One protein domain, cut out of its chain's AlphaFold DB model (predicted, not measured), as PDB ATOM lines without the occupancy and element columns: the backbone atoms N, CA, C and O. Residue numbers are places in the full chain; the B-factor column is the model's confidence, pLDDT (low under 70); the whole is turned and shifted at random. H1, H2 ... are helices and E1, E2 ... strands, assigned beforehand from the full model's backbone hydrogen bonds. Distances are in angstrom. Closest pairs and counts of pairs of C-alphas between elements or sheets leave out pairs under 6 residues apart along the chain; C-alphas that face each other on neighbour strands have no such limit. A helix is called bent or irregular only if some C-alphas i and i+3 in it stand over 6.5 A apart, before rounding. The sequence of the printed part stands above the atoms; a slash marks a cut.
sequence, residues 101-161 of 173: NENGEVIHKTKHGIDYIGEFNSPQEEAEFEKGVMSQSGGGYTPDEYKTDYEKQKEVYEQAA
ATOM      1  N   ASN A 101     221.311 246.840 176.420       90.31
ATOM      2  CA  ASN A 101     220.191 247.506 175.756       90.31
ATOM      3  C   ASN A 101     220.407 247.588 174.229       90.31
ATOM      4  O   ASN A 101     221.412 247.119 173.691       90.31
ATOM      5  N   GLU A 102     219.460 248.203 173.520       90.94
ATOM      6  CA  GLU A 102     219.516 248.426 172.064       90.94
ATOM      7  C   GLU A 102     220.700 249.298 171.606       90.94
ATOM      8  O   GLU A 102     221.092 249.257 170.441       90.94
ATOM      9  N   ASN A 103     221.300 250.048 172.531       92.19
ATOM     10  CA  ASN A 103     222.477 250.883 172.315       92.19
ATOM     11  C   ASN A 103     223.795 250.150 172.633       92.19
ATOM     12  O   ASN A 103     224.864 250.729 172.451       92.19
ATOM     13  N   GLY A 104     223.735 248.892 173.086       91.44
ATOM     14  CA  GLY A 104     224.903 248.105 173.486       91.44
ATOM     15  C   GLY A 104     225.443 248.438 174.880       91.44
ATOM     16  O   GLY A 104     226.532 247.988 175.228       91.44
ATOM     17  N   GLU A 105     224.713 249.210 175.686       92.12
ATOM     18  CA  GLU A 105     225.105 249.536 177.059       92.12
ATOM     19  C   GLU A 105     224.794 248.369 177.990       92.12
ATOM     20  O   GLU A 105     223.721 247.767 177.903       92.12
ATOM     21  N   VAL A 106     225.723 248.063 178.896       92.88
ATOM     22  CA  VAL A 106     225.559 246.986 179.874       92.88
ATOM     23  C   VAL A 106     224.503 247.376 180.907       92.88
ATOM     24  O   VAL A 106     224.577 248.429 181.539       92.88
ATOM     25  N   ILE A 107     223.524 246.494 181.072       93.12
ATOM     26  CA  ILE A 107     222.470 246.577 182.071       93.12
ATOM     27  C   ILE A 107     222.919 245.769 183.282       93.12
ATOM     28  O   ILE A 107     223.056 244.544 183.230       93.12
ATOM     29  N   HIS A 108     223.104 246.474 184.385       91.94
ATOM     30  CA  HIS A 108     223.345 245.909 185.698       91.94
ATOM     31  C   HIS A 108     222.027 245.778 186.459       91.94
ATOM     32  O   HIS A 108     221.018 246.395 186.113       91.94
ATOM     33  N   LYS A 109     222.031 244.960 187.510       90.38
ATOM     34  CA  LYS A 109     220.867 244.737 188.363       90.38
ATOM     35  C   LYS A 109     221.271 244.963 189.812       90.38
ATOM     36  O   LYS A 109     222.236 244.359 190.274       90.38
ATOM     37  N   THR A 110     220.552 245.833 190.515       89.00
ATOM     38  CA  THR A 110     220.806 246.086 191.937       89.00
ATOM     39  C   THR A 110     220.430 244.868 192.783       89.00
ATOM     40  O   THR A 110     219.747 243.947 192.315       89.00
ATOM     41  N   LYS A 111     220.803 244.868 194.068       86.75
ATOM     42  CA  LYS A 111     220.441 243.784 195.003       86.75
ATOM     43  C   LYS A 111     218.927 243.541 195.097       86.75
ATOM     44  O   LYS A 111     218.503 242.416 195.348       86.75
ATOM     45  N   HIS A 112     218.113 244.576 194.878       85.38
ATOM     46  CA  HIS A 112     216.655 244.470 194.875       85.38
ATOM     47  C   HIS A 112     216.048 244.213 193.489       85.38
ATOM     48  O   HIS A 112     214.833 244.287 193.315       85.38
ATOM     49  N   GLY A 113     216.873 243.884 192.499       87.94
ATOM     50  CA  GLY A 113     216.406 243.449 191.193       87.94
ATOM     51  C   GLY A 113     216.102 244.574 190.205       87.94
ATOM     52  O   GLY A 113     215.506 244.286 189.164       87.94
ATOM     53  N   ILE A 114     216.506 245.812 190.504       89.50
ATOM     54  CA  ILE A 114     216.248 246.988 189.665       89.50
ATOM     55  C   ILE A 114     217.327 247.086 188.585       89.50
ATOM     56  O   ILE A 114     218.514 247.042 188.896       89.50
ATOM     57  N   ASP A 115     216.914 247.219 187.325       92.88
ATOM     58  CA  ASP A 115     217.833 247.378 186.193       92.88
ATOM     59  C   ASP A 115     218.391 248.812 186.146       92.88
ATOM     60  O   ASP A 115     217.637 249.780 186.271       92.88
ATOM     61  N   TYR A 116     219.703 248.955 185.944       91.88
ATOM     62  CA  TYR A 116     220.385 250.243 185.794       91.88
ATOM     63  C   TYR A 116     221.556 250.156 184.805       91.88
ATOM     64  O   TYR A 116     222.028 249.069 184.478       91.88
ATOM     65  N   ILE A 117     222.016 251.307 184.313       93.44
ATOM     66  CA  ILE A 117     223.138 251.425 183.371       93.44
ATOM     67  C   ILE A 117     224.215 252.304 184.008       93.44
ATOM     68  O   ILE A 117     223.899 253.341 184.591       93.44
ATOM     69  N   GLY A 118     225.479 251.901 183.865       91.31
ATOM     70  CA  GLY A 118     226.632 252.594 184.439       91.31
ATOM     71  C   GLY A 118     227.045 252.048 185.806       91.31
ATOM     72  O   GLY A 118     226.679 250.938 186.185       91.31
ATOM     73  N   GLU A 119     227.826 252.834 186.540       91.69
ATOM     74  CA  GLU A 119     228.373 252.473 187.850       91.69
ATOM     75  C   GLU A 119     227.962 253.511 188.897       91.69
ATOM     76  O   GLU A 119     227.869 254.703 188.600       91.69
ATOM     77  N   PHE A 120     227.742 253.061 190.132       93.31
ATOM     78  CA  PHE A 120     227.546 253.953 191.270       93.31
ATOM     79  C   PHE A 120     228.899 254.326 191.875       93.31
ATOM     80  O   PHE A 120     229.766 253.473 192.065       93.31
ATOM     81  N   ASN A 121     229.064 255.589 192.257       92.94
ATOM     82  CA  ASN A 121     230.273 256.075 192.920       92.94
ATOM     83  C   ASN A 121     230.350 255.615 194.382       92.94
ATOM     84  O   ASN A 121     231.405 255.703 195.012       92.94
ATOM     85  N   SER A 122     229.224 255.173 194.954       93.12
ATOM     86  CA  SER A 122     229.152 254.683 196.329       93.12
ATOM     87  C   SER A 122     227.922 253.796 196.577       93.12
ATOM     88  O   SER A 122     226.903 253.961 195.905       93.12
ATOM     89  N   PRO A 123     227.952 252.922 197.602       89.69
ATOM     90  CA  PRO A 123     226.771 252.163 198.026       89.69
ATOM     91  C   PRO A 123     225.596 253.044 198.477       89.69
ATOM     92  O   PRO A 123     224.443 252.619 198.427       89.69
ATOM     93  N   GLN A 124     225.872 254.264 198.950       91.81
ATOM     94  CA  GLN A 124     224.841 255.227 199.333       91.81
ATOM     95  C   GLN A 124     224.064 255.724 198.111       91.81
ATOM     96  O   GLN A 124     222.840 255.797 198.160       91.81
ATOM     97  N   GLU A 125     224.767 256.011 197.015       93.12
ATOM     98  CA  GLU A 125     224.158 256.439 195.751       93.12
ATOM     99  C   GLU A 125     223.255 255.344 195.165       93.12
ATOM    100  O   GLU A 125     222.127 255.625 194.762       93.12
ATOM    101  N   GLU A 126     223.705 254.084 195.205       92.25
ATOM    102  CA  GLU A 126     222.882 252.933 194.813       92.25
ATOM    103  C   GLU A 126     221.599 252.854 195.656       92.25
ATOM    104  O   GLU A 126     220.501 252.727 195.115       92.25
ATOM    105  N   ALA A 127     221.705 252.993 196.980       90.06
ATOM    106  CA  ALA A 127     220.549 252.930 197.872       90.06
ATOM    107  C   ALA A 127     219.544 254.075 197.638       90.06
ATOM    108  O   ALA A 127     218.331 253.864 197.721       90.06
ATOM    109  N   GLU A 128     220.024 255.286 197.344       92.06
ATOM    110  CA  GLU A 128     219.166 256.425 197.003       92.06
ATOM    111  C   GLU A 128     218.439 256.215 195.672       92.06
ATOM    112  O   GLU A 128     217.235 256.483 195.584       92.06
ATOM    113  N   PHE A 129     219.137 255.675 194.668       92.88
ATOM    114  CA  PHE A 129     218.538 255.277 193.397       92.88
ATOM    115  C   PHE A 129     217.439 254.228 193.604       92.88
ATOM    116  O   PHE A 129     216.305 254.433 193.164       92.88
ATOM    117  N   GLU A 130     217.734 253.145 194.331       91.31
ATOM    118  CA  GLU A 130     216.763 252.084 194.616       91.31
ATOM    119  C   GLU A 130     215.528 252.634 195.331       91.31
ATOM    120  O   GLU A 130     214.397 252.362 194.924       91.31
ATOM    121  N   LYS A 131     215.727 253.470 196.356       88.88
ATOM    122  CA  LYS A 131     214.633 254.115 197.087       88.88
ATOM    123  C   LYS A 131     213.780 254.989 196.164       88.88
ATOM    124  O   LYS A 131     212.552 254.975 196.274       88.88
ATOM    125  N   GLY A 132     214.413 255.731 195.257       88.81
ATOM    126  CA  GLY A 132     213.738 256.557 194.260       88.81
ATOM    127  C   GLY A 132     212.859 255.728 193.329       88.81
ATOM    128  O   GLY A 132     211.668 256.013 193.199       88.81
ATOM    129  N   VAL A 133     213.407 254.666 192.740       88.38
ATOM    130  CA  VAL A 133     212.675 253.795 191.806       88.38
ATOM    131  C   VAL A 133     211.542 253.046 192.512       88.38
ATOM    132  O   VAL A 133     210.407 253.052 192.033       88.38
ATOM    133  N   MET A 134     211.803 252.485 193.696       83.25
ATOM    134  CA  MET A 134     210.783 251.794 194.490       83.25
ATOM    135  C   MET A 134     209.658 252.721 194.939       83.25
ATOM    136  O   MET A 134     208.523 252.282 195.042       83.25
ATOM    137  N   SER A 135     209.936 254.003 195.192       81.69
ATOM    138  CA  SER A 135     208.886 254.961 195.558       81.69
ATOM    139  C   SER A 135     207.910 255.275 194.415       81.69
ATOM    140  O   SER A 135     206.792 255.714 194.681       81.69
ATOM    141  N   GLN A 136     208.315 255.056 193.156       75.81
ATOM    142  CA  GLN A 136     207.492 255.326 191.971       75.81
ATOM    143  C   GLN A 136     206.633 254.130 191.562       75.81
ATOM    144  O   GLN A 136     205.496 254.306 191.122       75.81
ATOM    145  N   SER A 137     207.146 252.907 191.713       66.12
ATOM    146  CA  SER A 137     206.300 251.720 191.647       66.12
ATOM    147  C   SER A 137     205.416 251.716 192.888       66.12
ATOM    148  O   SER A 137     205.936 251.792 193.989       66.12
ATOM    149  N   GLY A 138     204.094 251.597 192.770       57.88
ATOM    150  CA  GLY A 138     203.179 251.589 193.928       57.88
ATOM    151  C   GLY A 138     203.447 250.516 195.009       57.88
ATOM    152  O   GLY A 138     202.687 250.436 195.968       57.88
ATOM    153  N   GLY A 139     204.498 249.698 194.873       56.97
ATOM    154  CA  GLY A 139     205.155 248.980 195.963       56.97
ATOM    155  C   GLY A 139     206.320 249.803 196.518       56.97
ATOM    156  O   GLY A 139     207.466 249.591 196.132       56.97
ATOM    157  N   GLY A 140     206.018 250.756 197.400       48.34
ATOM    158  CA  GLY A 140     207.035 251.569 198.064       48.34
ATOM    159  C   GLY A 140     208.033 250.725 198.861       48.34
ATOM    160  O   GLY A 140     207.701 249.637 199.339       48.34
ATOM    161  N   TYR A 141     209.242 251.269 199.053       50.75
ATOM    162  CA  TYR A 141     210.173 250.809 200.087       50.75
ATOM    163  C   TYR A 141     209.367 250.646 201.380       50.75
ATOM    164  O   TYR A 141     208.728 251.600 201.824       50.75
ATOM    165  N   THR A 142     209.351 249.445 201.953       53.34
ATOM    166  CA  THR A 142     208.949 249.268 203.345       53.34
ATOM    167  C   THR A 142     210.225 249.480 204.150       53.34
ATOM    168  O   THR A 142     211.073 248.592 204.169       53.34
ATOM    169  N   PRO A 143     210.448 250.662 204.763       48.34
ATOM    170  CA  PRO A 143     211.375 250.786 205.871       48.34
ATOM    171  C   PRO A 143     211.260 249.563 206.777       48.34
ATOM    172  O   PRO A 143     210.148 249.118 207.064       48.34
ATOM    173  N   ASP A 144     212.375 249.057 207.293       52.66
ATOM    174  CA  ASP A 144     212.361 248.004 208.318       52.66
ATOM    175  C   ASP A 144     211.492 248.383 209.543       52.66
ATOM    176  O   ASP A 144     211.088 247.534 210.334       52.66
ATOM    177  N   GLU A 145     211.129 249.664 209.658       49.06
ATOM    178  CA  GLU A 145     210.160 250.240 210.588       49.06
ATOM    179  C   GLU A 145     208.705 249.752 210.385       49.06
ATOM    180  O   GLU A 145     207.917 249.778 211.329       49.06
ATOM    181  N   TYR A 146     208.341 249.202 209.220       49.25
ATOM    182  CA  TYR A 146     207.032 248.565 208.983       49.25
ATOM    183  C   TYR A 146     206.911 247.167 209.602       49.25
ATOM    184  O   TYR A 146     205.807 246.623 209.674       49.25
ATOM    185  N   LYS A 147     207.998 246.597 210.146       52.47
ATOM    186  CA  LYS A 147     207.865 245.454 211.066       52.47
ATOM    187  C   LYS A 147     207.078 245.822 212.324       52.47
ATOM    188  O   LYS A 147     206.551 244.929 212.976       52.47
ATOM    189  N   THR A 148     206.966 247.107 212.668       59.47
ATOM    190  CA  THR A 148     206.317 247.508 213.919       59.47
ATOM    191  C   THR A 148     204.813 247.257 213.920       59.47
ATOM    192  O   THR A 148     204.298 246.836 214.949       59.47
ATOM    193  N   ASP A 149     204.107 247.434 212.802       63.22
ATOM    194  CA  ASP A 149     202.647 247.269 212.790       63.22
ATOM    195  C   ASP A 149     202.232 245.795 212.783       63.22
ATOM    196  O   ASP A 149     201.301 245.417 213.495       63.22
ATOM    197  N   TYR A 150     202.961 244.942 212.053       71.56
ATOM    198  CA  TYR A 150     202.715 243.498 212.067       71.56
ATOM    199  C   TYR A 150     203.056 242.876 213.426       71.56
ATOM    200  O   TYR A 150     202.257 242.113 213.963       71.56
ATOM    201  N   GLU A 151     204.205 243.227 214.015       78.12
ATOM    202  CA  GLU A 151     204.600 242.697 215.325       78.12
ATOM    203  C   GLU A 151     203.680 243.211 216.441       78.12
ATOM    204  O   GLU A 151     203.264 242.421 217.284       78.12
ATOM    205  N   LYS A 152     203.256 244.486 216.412       71.94
ATOM    206  CA  LYS A 152     202.236 244.999 217.349       71.94
ATOM    207  C   LYS A 152     200.911 244.266 217.194       71.94
ATOM    208  O   LYS A 152     200.277 243.916 218.184       71.94
ATOM    209  N   GLN A 153     200.470 244.036 215.959       74.88
ATOM    210  CA  GLN A 153     199.220 243.326 215.712       74.88
ATOM    211  C   GLN A 153     199.304 241.877 216.204       74.88
ATOM    212  O   GLN A 153     198.371 241.388 216.839       74.88
ATOM    213  N   LYS A 154     200.436 241.209 215.973       80.94
ATOM    214  CA  LYS A 154     200.716 239.871 216.490       80.94
ATOM    215  C   LYS A 154     200.729 239.842 218.021       80.94
ATOM    216  O   LYS A 154     200.092 238.968 218.598       80.94
ATOM    217  N   GLU A 155     201.365 240.813 218.671       79.50
ATOM    218  CA  GLU A 155     201.389 240.940 220.132       79.50
ATOM    219  C   GLU A 155     199.975 241.095 220.713       79.50
ATOM    220  O   GLU A 155     199.620 240.396 221.659       79.50
ATOM    221  N   VAL A 156     199.126 241.929 220.104       79.06
ATOM    222  CA  VAL A 156     197.718 242.085 220.512       79.06
ATOM    223  C   VAL A 156     196.949 240.766 220.387       79.06
ATOM    224  O   VAL A 156     196.210 240.398 221.299       79.06
ATOM    225  N   TYR A 157     197.135 240.010 219.299       80.56
ATOM    226  CA  TYR A 157     196.488 238.701 219.147       80.56
ATOM    227  C   TYR A 157     197.001 237.663 220.152       80.56
ATOM    228  O   TYR A 157     196.213 236.867 220.663       80.56
ATOM    229  N   GLU A 158     198.295 237.672 220.467       83.00
ATOM    230  CA  GLU A 158     198.865 236.795 221.490       83.00
ATOM    231  C   GLU A 158     198.354 237.145 222.897       83.00
ATOM    232  O   GLU A 158     198.024 236.239 223.662       83.00
ATOM    233  N   GLN A 159     198.222 238.434 223.225       78.44
ATOM    234  CA  GLN A 159     197.619 238.897 224.481       78.44
ATOM    235  C   GLN A 159     196.131 238.522 224.569       78.44
ATOM    236  O   GLN A 159     195.671 238.070 225.619       78.44
ATOM    237  N   ALA A 160     195.381 238.626 223.464       77.81
ATOM    238  CA  ALA A 160     193.982 238.192 223.404       77.81
ATOM    239  C   ALA A 160     193.850 236.678 223.619       77.81
ATOM    240  O   ALA A 160     193.038 236.239 224.429       77.81
ATOM    241  N   ALA A 161     194.695 235.870 222.970       77.94
ATOM    242  CA  ALA A 161     194.695 234.414 223.130       77.94
ATOM    243  C   ALA A 161     195.064 233.959 224.557       77.94
ATOM    244  O   ALA A 161     194.644 232.886 224.993       77.94
TER     245      ALA A 161
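What this domain is: This is residues 101 to 161 of the 173 residues of an uncharacterized protein of Staphylococcus aureus (UniProt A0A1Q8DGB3). A small head holds a two-strand hairpin, E1 and E2, with the helix H1 near E2, and from this head a second helix, H2, sticks out as a long free arm. The arm, residues 144 to 161, makes much of the length, and the spans of the C-alphas are 60 by 23 by 16 A. The printed part has 61 residues with two named strands and two named helices, in the order E1, E2, H1, H2; the sheet has the order E1 - E2 and is antiparallel. The class is mostly helix, and the whole is extended, with a radius of gyration of the C-alphas of 17.8 A.

Where its parts are: The sheet is made of E1, residues 106 to 109, and E2, residues 115 to 117. E1 begins at C-alpha 106, at (225.559, 246.986, 179.874), and measures 10.0 A from first to last C-alpha; E2 measures 7.2 A. H1 holds residues 123 to 136 and measures 20.5 A, with C-alpha 123 at (226.771, 252.163, 198.026). H2, the longest helix by residues, holds residues 144 to 161 and measures 26.8 A. It ends at C-alpha 161, at (194.695, 234.414, 223.130).

How they stand to each other: E1 and E2 form a hairpin of antiparallel neighbour strands, with 140 degrees between their N-to-C directions. The C-alphas of Lys 109 and Asp 115 face each other at 4.6 A, and those of Ile 107 and Ile 117 at 5.1 A. Across the pair, N 108 and O 116 are within hydrogen-bond range at 2.8 A, and N 116 and O 108 at 2.9 A. E2 and H1 are near each other, with 5 pairs of C-alphas within 10 A. E1 and H1 are apart. H2 stands free; it is apart from E1, from E2 and from H1. In H1 every O i to N i+4 pair is within hydrogen-bond range, and in H2 11 of 14 are. Neither helix is bent.

The domain as a whole: The two C-alphas farthest apart are those of Asn 103 and Ala 161, at 60.2 A. Without H2 the body has 43 residues, spans 34 by 23 by 14 A and has a radius of gyration of 11.3 A. The printed part runs from residue 101 to residue 161 and has no cut. The links E1 to E2 and E2 to H1 are tight, with 5 residues each, and the link H1 to H2 is short, with 7 residues. The mean pLDDT of the printed part is 80.1; residues 137 to 149, of which 144 to 149 belong to H2, are under 70.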